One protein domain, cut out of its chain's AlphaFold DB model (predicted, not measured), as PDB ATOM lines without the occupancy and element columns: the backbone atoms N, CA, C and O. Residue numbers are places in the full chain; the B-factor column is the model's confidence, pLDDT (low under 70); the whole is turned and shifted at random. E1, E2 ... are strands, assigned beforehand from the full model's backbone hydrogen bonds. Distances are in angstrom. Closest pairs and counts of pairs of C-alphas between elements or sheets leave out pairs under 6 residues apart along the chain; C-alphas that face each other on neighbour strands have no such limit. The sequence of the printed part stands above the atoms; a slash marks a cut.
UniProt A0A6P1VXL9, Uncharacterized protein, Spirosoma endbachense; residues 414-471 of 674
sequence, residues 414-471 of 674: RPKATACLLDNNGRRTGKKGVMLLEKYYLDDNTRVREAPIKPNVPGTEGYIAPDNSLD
ATOM      1  N   ARG A 414     191.109 161.772 172.973       92.38
ATOM      2  CA  ARG A 414     189.691 162.155 172.855       92.38
ATOM      3  C   ARG A 414     189.390 162.825 171.510       92.38
ATOM      4  O   ARG A 414     190.306 163.403 170.917       92.38
ATOM      5  N   PRO A 415     188.129 162.786 171.036       92.00
ATOM      6  CA  PRO A 415     187.728 163.451 169.800       92.00
ATOM      7  C   PRO A 415     187.949 164.965 169.865       92.00
ATOM      8  O   PRO A 415     187.506 165.621 170.807       92.00
ATOM      9  N   LYS A 416     188.603 165.518 168.842       90.12
ATOM     10  CA  LYS A 416     188.755 166.962 168.628       90.12
ATOM     11  C   LYS A 416     187.830 167.481 167.533       90.12
ATOM     12  O   LYS A 416     187.216 168.529 167.699       90.12
ATOM     13  N   ALA A 417     187.730 166.737 166.436       87.25
ATOM     14  CA  ALA A 417     186.833 167.025 165.324       87.25
ATOM     15  C   ALA A 417     186.157 165.732 164.867       87.25
ATOM     16  O   ALA A 417     186.767 164.662 164.902       87.25
ATOM     17  N   THR A 418     184.904 165.830 164.436       88.00
ATOM     18  CA  THR A 418     184.095 164.702 163.957       88.00
ATOM     19  C   THR A 418     183.382 165.098 162.675       88.00
ATOM     20  O   THR A 418     182.884 166.219 162.604       88.00
ATOM     21  N   ALA A 419     183.263 164.182 161.718       85.25
ATOM     22  CA  ALA A 419     182.543 164.401 160.465       85.25
ATOM     23  C   ALA A 419     181.703 163.170 160.091       85.25
ATOM     24  O   ALA A 419     181.955 162.058 160.563       85.25
ATOM     25  N   CYS A 420     180.690 163.369 159.250       86.25
ATOM     26  CA  CYS A 420     179.921 162.264 158.684       86.25
ATOM     27  C   CYS A 420     180.722 161.570 157.579       86.25
ATOM     28  O   CYS A 420     181.323 162.232 156.735       86.25
ATOM     29  N   LEU A 421     180.718 160.237 157.579       84.31
ATOM     30  CA  LEU A 421     181.366 159.452 156.531       84.31
ATOM     31  C   LEU A 421     180.494 159.431 155.278       84.31
ATOM     32  O   LEU A 421     179.300 159.131 155.381       84.31
ATOM     33  N   LEU A 422     181.095 159.707 154.121       84.00
ATOM     34  CA  LEU A 422     180.423 159.712 152.822       84.00
ATOM     35  C   LEU A 422     180.689 158.417 152.041       84.00
ATOM     36  O   LEU A 422     181.708 157.760 152.245       84.00
ATOM     37  N   ASP A 423     179.759 158.046 151.167       81.25
ATOM     38  CA  ASP A 423     179.910 156.975 150.185       81.25
ATOM     39  C   ASP A 423     180.559 157.485 148.882       81.25
ATOM     40  O   ASP A 423     180.849 158.673 148.726       81.25
ATOM     41  N   ASN A 424     180.761 156.580 147.918       74.75
ATOM     42  CA  ASN A 424     181.372 156.899 146.621       74.75
ATOM     43  C   ASN A 424     180.601 157.949 145.802       74.75
ATOM     44  O   ASN A 424     181.168 158.531 144.880       74.75
ATOM     45  N   ASN A 425     179.332 158.198 146.124       79.06
ATOM     46  CA  ASN A 425     178.502 159.185 145.450       79.06
ATOM     47  C   ASN A 425     178.355 160.474 146.278       79.06
ATOM     48  O   ASN A 425     177.540 161.331 145.933       79.06
ATOM     49  N   GLY A 426     179.126 160.628 147.362       79.12
ATOM     50  CA  GLY A 426     179.103 161.804 148.230       79.12
ATOM     51  C   GLY A 426     177.918 161.848 149.198       79.12
ATOM     52  O   GLY A 426     177.610 162.913 149.728       79.12
ATOM     53  N   ARG A 427     177.222 160.728 149.430       85.44
ATOM     54  CA  ARG A 427     176.089 160.648 150.366       85.44
ATOM     55  C   ARG A 427     176.553 160.174 151.731       85.44
ATOM     56  O   ARG A 427     177.411 159.306 151.838       85.44
ATOM     57  N   ARG A 428     175.946 160.687 152.799       87.62
ATOM     58  CA  ARG A 428     176.252 160.234 154.160       87.62
ATOM     59  C   ARG A 428     175.855 158.771 154.355       87.62
ATOM     60  O   ARG A 428     174.753 158.359 154.008       87.62
ATOM     61  N   THR A 429     176.733 158.007 154.994       85.31
ATOM     62  CA  THR A 429     176.571 156.566 155.261       85.31
ATOM     63  C   THR A 429     175.787 156.248 156.542       85.31
ATOM     64  O   THR A 429     175.622 155.078 156.883       85.31
ATOM     65  N   GLY A 430     175.343 157.255 157.307       84.81
ATOM     66  CA  GLY A 430     174.740 157.063 158.637       84.81
ATOM     67  C   GLY A 430     175.744 157.000 159.794       84.81
ATOM     68  O   GLY A 430     175.340 157.000 160.959       84.81
ATOM     69  N   LYS A 431     177.049 156.983 159.499       86.69
ATOM     70  CA  LYS A 431     178.119 156.893 160.500       86.69
ATOM     71  C   LYS A 431     178.844 158.222 160.680       86.69
ATOM     72  O   LYS A 431     179.147 158.912 159.705       86.69
ATOM     73  N   LYS A 432     179.161 158.556 161.931       86.00
ATOM     74  CA  LYS A 432     180.000 159.696 162.313       86.00
ATOM     75  C   LYS A 432     181.369 159.173 162.713       86.00
ATOM     76  O   LYS A 432     181.494 158.360 163.627       86.00
ATOM     77  N   GLY A 433     182.390 159.620 161.998       87.31
ATOM     78  CA  GLY A 433     183.778 159.329 162.316       87.31
ATOM     79  C   GLY A 433     184.383 160.454 163.145       87.31
ATOM     80  O   GLY A 433     184.107 161.634 162.913       87.31
ATOM     81  N   VAL A 434     185.247 160.101 164.093       88.19
ATOM     82  CA  VAL A 434     186.223 161.059 164.620       88.19
ATOM     83  C   VAL A 434     187.259 161.287 163.525       88.19
ATOM     84  O   VAL A 434     187.702 160.322 162.910       88.19
ATOM     85  N   MET A 435     187.601 162.545 163.260       84.00
ATOM     86  CA  MET A 435     188.573 162.941 162.236       84.00
ATOM     87  C   MET A 435     189.904 163.336 162.865       84.00
ATOM     88  O   MET A 435     190.953 162.944 162.375       84.00
ATOM     89  N   LEU A 436     189.862 164.053 163.993       88.19
ATOM     90  CA  LEU A 436     191.045 164.487 164.738       88.19
ATOM     91  C   LEU A 436     190.957 164.041 166.196       88.19
ATOM     92  O   LEU A 436     189.887 164.094 166.807       88.19
ATOM     93  N   LEU A 437     192.100 163.667 166.764       91.00
ATOM     94  CA  LEU A 437     192.281 163.291 168.160       91.00
ATOM     95  C   LEU A 437     193.234 164.264 168.850       91.00
ATOM     96  O   LEU A 437     194.278 164.630 168.307       91.00
ATOM     97  N   GLU A 438     192.909 164.623 170.088       92.69
ATOM     98  CA  GLU A 438     193.827 165.331 170.978       92.69
ATOM     99  C   GLU A 438     194.198 164.456 172.181       92.69
ATOM    100  O   GLU A 438     193.348 163.775 172.764       92.69
ATOM    101  N   LYS A 439     195.489 164.455 172.537       92.12
ATOM    102  CA  LYS A 439     196.007 163.718 173.696       92.12
ATOM    103  C   LYS A 439     195.856 164.565 174.958       92.12
ATOM    104  O   LYS A 439     196.233 165.742 174.973       92.12
ATOM    105  N   TYR A 440     195.329 163.968 176.018       92.12
ATOM    106  CA  TYR A 440     195.087 164.625 177.301       92.12
ATOM    107  C   TYR A 440     195.589 163.763 178.465       92.12
ATOM    108  O   TYR A 440     195.721 162.544 178.330       92.12
ATOM    109  N   TYR A 441     195.895 164.394 179.598       93.12
ATOM    110  CA  TYR A 441     196.255 163.681 180.824       93.12
ATOM    111  C   TYR A 441     195.000 163.204 181.561       93.12
ATOM    112  O   TYR A 441     194.033 163.951 181.697       93.12
ATOM    113  N   LEU A 442     195.004 161.956 182.031       91.50
ATOM    114  CA  LEU A 442     193.830 161.330 182.652       91.50
ATOM    115  C   LEU A 442     193.475 161.909 184.026       91.50
ATOM    116  O   LEU A 442     192.338 161.775 184.466       91.50
ATOM    117  N   ASP A 443     194.433 162.520 184.711       91.06
ATOM    118  CA  ASP A 443     194.273 163.044 186.065       91.06
ATOM    119  C   ASP A 443     193.712 164.473 186.105       91.06
ATOM    120  O   ASP A 443     192.893 164.763 186.972       91.06
ATOM    121  N   ASP A 444     194.104 165.359 185.179       91.62
ATOM    122  CA  ASP A 444     193.634 166.758 185.148       91.62
ATOM    123  C   ASP A 444     192.849 167.158 183.885       91.62
ATOM    124  O   ASP A 444     192.377 168.290 183.775       91.62
ATOM    125  N   ASN A 445     192.694 166.241 182.927       89.94
ATOM    126  CA  ASN A 445     192.003 166.454 181.655       89.94
ATOM    127  C   ASN A 445     192.593 167.579 180.771       89.94
ATOM    128  O   ASN A 445     191.957 168.023 179.801       89.94
ATOM    129  N   THR A 446     193.809 168.041 181.083       92.94
ATOM    130  CA  THR A 446     194.526 169.057 180.311       92.94
ATOM    131  C   THR A 446     195.201 168.440 179.091       92.94
ATOM    132  O   THR A 446     195.574 167.265 179.066       92.94
ATOM    133  N   ARG A 447     195.353 169.248 178.038       90.75
ATOM    134  CA  ARG A 447     196.024 168.831 176.804       90.75
ATOM    135  C   ARG A 447     197.516 168.605 177.061       90.75
ATOM    136  O   ARG A 447     198.195 169.478 177.604       90.75
ATOM    137  N   VAL A 448     198.046 167.502 176.535       91.25
ATOM    138  CA  VAL A 448     199.493 167.275 176.443       91.25
ATOM    139  C   VAL A 448     200.064 168.236 175.397       91.25
ATOM    140  O   VAL A 448     199.846 168.053 174.201       91.25
ATOM    141  N   ARG A 449     200.751 169.300 175.835       85.12
ATOM    142  CA  ARG A 449     201.206 170.391 174.947       85.12
ATOM    143  C   ARG A 449     202.172 169.927 173.858       85.12
ATOM    144  O   ARG A 449     202.081 170.411 172.738       85.12
ATOM    145  N   GLU A 450     203.053 168.991 174.193       83.25
ATOM    146  CA  GLU A 450     204.054 168.447 173.266       83.25
ATOM    147  C   GLU A 450     203.480 167.379 172.326       83.25
ATOM    148  O   GLU A 450     204.113 167.027 171.337       83.25
ATOM    149  N   ALA A 451     202.274 166.866 172.601       84.62
ATOM    150  CA  ALA A 451     201.634 165.904 171.717       84.62
ATOM    151  C   ALA A 451     200.936 166.633 170.553       84.62
ATOM    152  O   ALA A 451     200.144 167.564 170.787       84.62
ATOM    153  N   PRO A 452     201.176 166.206 169.300       83.44
ATOM    154  CA  PRO A 452     200.455 166.742 168.161       83.44
ATOM    155  C   PRO A 452     198.974 166.355 168.240       83.44
ATOM    156  O   PRO A 452     198.613 165.276 168.721       83.44
ATOM    157  N   ILE A 453     198.110 167.243 167.747       86.62
ATOM    158  CA  ILE A 453     196.756 166.849 167.348       86.62
ATOM    159  C   ILE A 453     196.937 166.029 166.079       86.62
ATOM    160  O   ILE A 453     197.608 166.484 165.156       86.62
ATOM    161  N   LYS A 454     196.387 164.820 166.056       84.94
ATOM    162  CA  LYS A 454     196.597 163.894 164.943       84.94
ATOM    163  C   LYS A 454     195.276 163.439 164.329       84.94
ATOM    164  O   LYS A 454     194.271 163.405 165.043       84.94
ATOM    165  N   PRO A 455     195.275 163.029 163.056       85.25
ATOM    166  CA  PRO A 455     194.150 162.334 162.450       85.25
ATOM    167  C   PRO A 455     193.787 161.020 163.155       85.25
ATOM    168  O   PRO A 455     194.631 160.320 163.723       85.25
ATOM    169  N   ASN A 456     192.498 160.688 163.144       86.38
ATOM    170  CA  ASN A 456     191.965 159.448 163.698       86.38
ATOM    171  C   ASN A 456     191.959 158.350 162.633       86.38
ATOM    172  O   ASN A 456     191.000 158.204 161.875       86.38
ATOM    173  N   VAL A 457     193.032 157.568 162.593       80.94
ATOM    174  CA  VAL A 457     193.243 156.600 161.517       80.94
ATOM    175  C   VAL A 457     193.334 155.173 162.064       80.94
ATOM    176  O   VAL A 457     193.990 154.978 163.099       80.94
ATOM    177  N   PRO A 458     192.691 154.173 161.418       79.50
ATOM    178  CA  PRO A 458     192.764 152.776 161.843       79.50
ATOM    179  C   PRO A 458     194.207 152.292 162.041       79.50
ATOM    180  O   PRO A 458     195.107 152.648 161.284       79.50
ATOM    181  N   GLY A 459     194.439 151.482 163.077       69.19
ATOM    182  CA  GLY A 459     195.770 150.946 163.397       69.19
ATOM    183  C   GLY A 459     196.712 151.921 164.116       69.19
ATOM    184  O   GLY A 459     197.851 151.565 164.404       69.19
ATOM    185  N   THR A 460     196.266 153.139 164.444       76.19
ATOM    186  CA  THR A 460     197.050 154.083 165.259       76.19
ATOM    187  C   THR A 460     196.643 154.050 166.738       76.19
ATOM    188  O   THR A 460     195.502 153.746 167.082       76.19
ATOM    189  N   GLU A 461     197.579 154.376 167.640       79.25
ATOM    190  CA  GLU A 461     197.324 154.429 169.091       79.25
ATOM    191  C   GLU A 461     196.132 155.346 169.415       79.25
ATOM    192  O   GLU A 461     196.135 156.514 169.036       79.25
ATOM    193  N   GLY A 462     195.124 154.858 170.136       82.62
ATOM    194  CA  GLY A 462     193.960 155.673 170.497       82.62
ATOM    195  C   GLY A 462     192.963 155.919 169.361       82.62
ATOM    196  O   GLY A 462     192.142 156.822 169.493       82.62
ATOM    197  N   TYR A 463     193.027 155.140 168.275       87.06
ATOM    198  CA  TYR A 463     191.995 155.115 167.238       87.06
ATOM    199  C   TYR A 463     190.595 154.909 167.836       87.06
ATOM    200  O   TYR A 463     190.381 154.024 168.665       87.06
ATOM    201  N   ILE A 464     189.638 155.711 167.372       88.38
ATOM    202  CA  ILE A 464     188.225 155.640 167.744       88.38
ATOM    203  C   ILE A 464     187.429 155.256 166.496       88.38
ATOM    204  O   ILE A 464     187.389 156.008 165.520       88.38
ATOM    205  N   ALA A 465     186.796 154.083 166.510       86.50
ATOM    206  CA  ALA A 465     186.012 153.613 165.375       86.50
ATOM    207  C   ALA A 465     184.785 154.516 165.114       86.50
ATOM    208  O   ALA A 465     184.201 155.037 166.067       86.50
ATOM    209  N   PRO A 466     184.372 154.700 163.845       87.81
ATOM    210  CA  PRO A 466     183.132 155.390 163.519       87.81
ATOM    211  C   PRO A 466     181.925 154.695 164.143       87.81
ATOM    212  O   PRO A 466     181.817 153.468 164.079       87.81
ATOM    213  N   ASP A 467     180.990 155.487 164.660       89.44
ATOM    214  CA  ASP A 467     179.755 154.992 165.269       89.44
ATOM    215  C   ASP A 467     178.522 155.521 164.521       89.44
ATOM    216  O   ASP A 467     178.587 156.509 163.782       89.44
ATOM    217  N   ASN A 468     177.387 154.844 164.675       90.56
ATOM    218  CA  ASN A 468     176.124 155.278 164.092       90.56
ATOM    219  C   ASN A 468     175.676 156.593 164.743       90.56
ATOM    220  O   ASN A 468     175.670 156.725 165.964       90.56
ATOM    221  N   SER A 469     175.263 157.567 163.932       89.31
ATOM    222  CA  SER A 469     174.873 158.891 164.424       89.31
ATOM    223  C   SER A 469     173.633 159.402 163.714       89.31
ATOM    224  O   SER A 469     173.586 159.414 162.483       89.31
ATOM    225  N   LEU A 470     172.666 159.905 164.486       88.12
ATOM    226  CA  LEU A 470     171.443 160.518 163.958       88.12
ATOM    227  C   LEU A 470     171.761 161.711 163.046       88.12
ATOM    228  O   LEU A 470     171.190 161.816 161.964       88.12
ATOM    229  N   ASP A 471     172.757 162.524 163.417       85.56
ATOM    230  CA  ASP A 471     173.221 163.661 162.609       85.56
ATOM    231  C   ASP A 471     173.659 163.251 161.194       85.56
ATOM    232  O   ASP A 471     173.617 164.063 160.277       85.56
TER     233      ASP A 471
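This is residues 414 to 471 of the 674 residues of an uncharacterized protein of Spirosoma endbachense (UniProt A0A6P1VXL9). With little regular structure, this is a long, bent hairpin of two strands, E1 then E2, along which the unnamed residues 442 to 471 fold back, tied to E2 by two short pairings. Residues 441 to 446 stick out at one end. The printed part has 58 residues, 23 of them in named elements, all strand, antiparallel. It is loose, with a radius of gyration of the C-alphas of 13.3 A, and elongated, spanning 41 by 21 by 15 A.

E1, residues 414 to 422, begins at C-alpha 414 (189.691, 162.155, 172.855), runs 22.2 A and bends by 65 degrees at Ala 417. E2, residues 428 to 441, runs 33.5 A to C-alpha 441 (196.255, 163.681, 180.824) and bends by 51 degrees at Glu 438.

E1 and E2 form a hairpin with a tight link, antiparallel at 164 degrees. N 416 and O 436 are within hydrogen-bond range at 2.8 A. Residues 454 to 455 pair antiparallel with 436 to 437 of E2, and residues 467 to 468 with 431 to 432.

The farthest C-alphas, of Asn 425 and Asp 443, are 43.7 A apart. The printed part has no cut. Only residue 459 has pLDDT under 70.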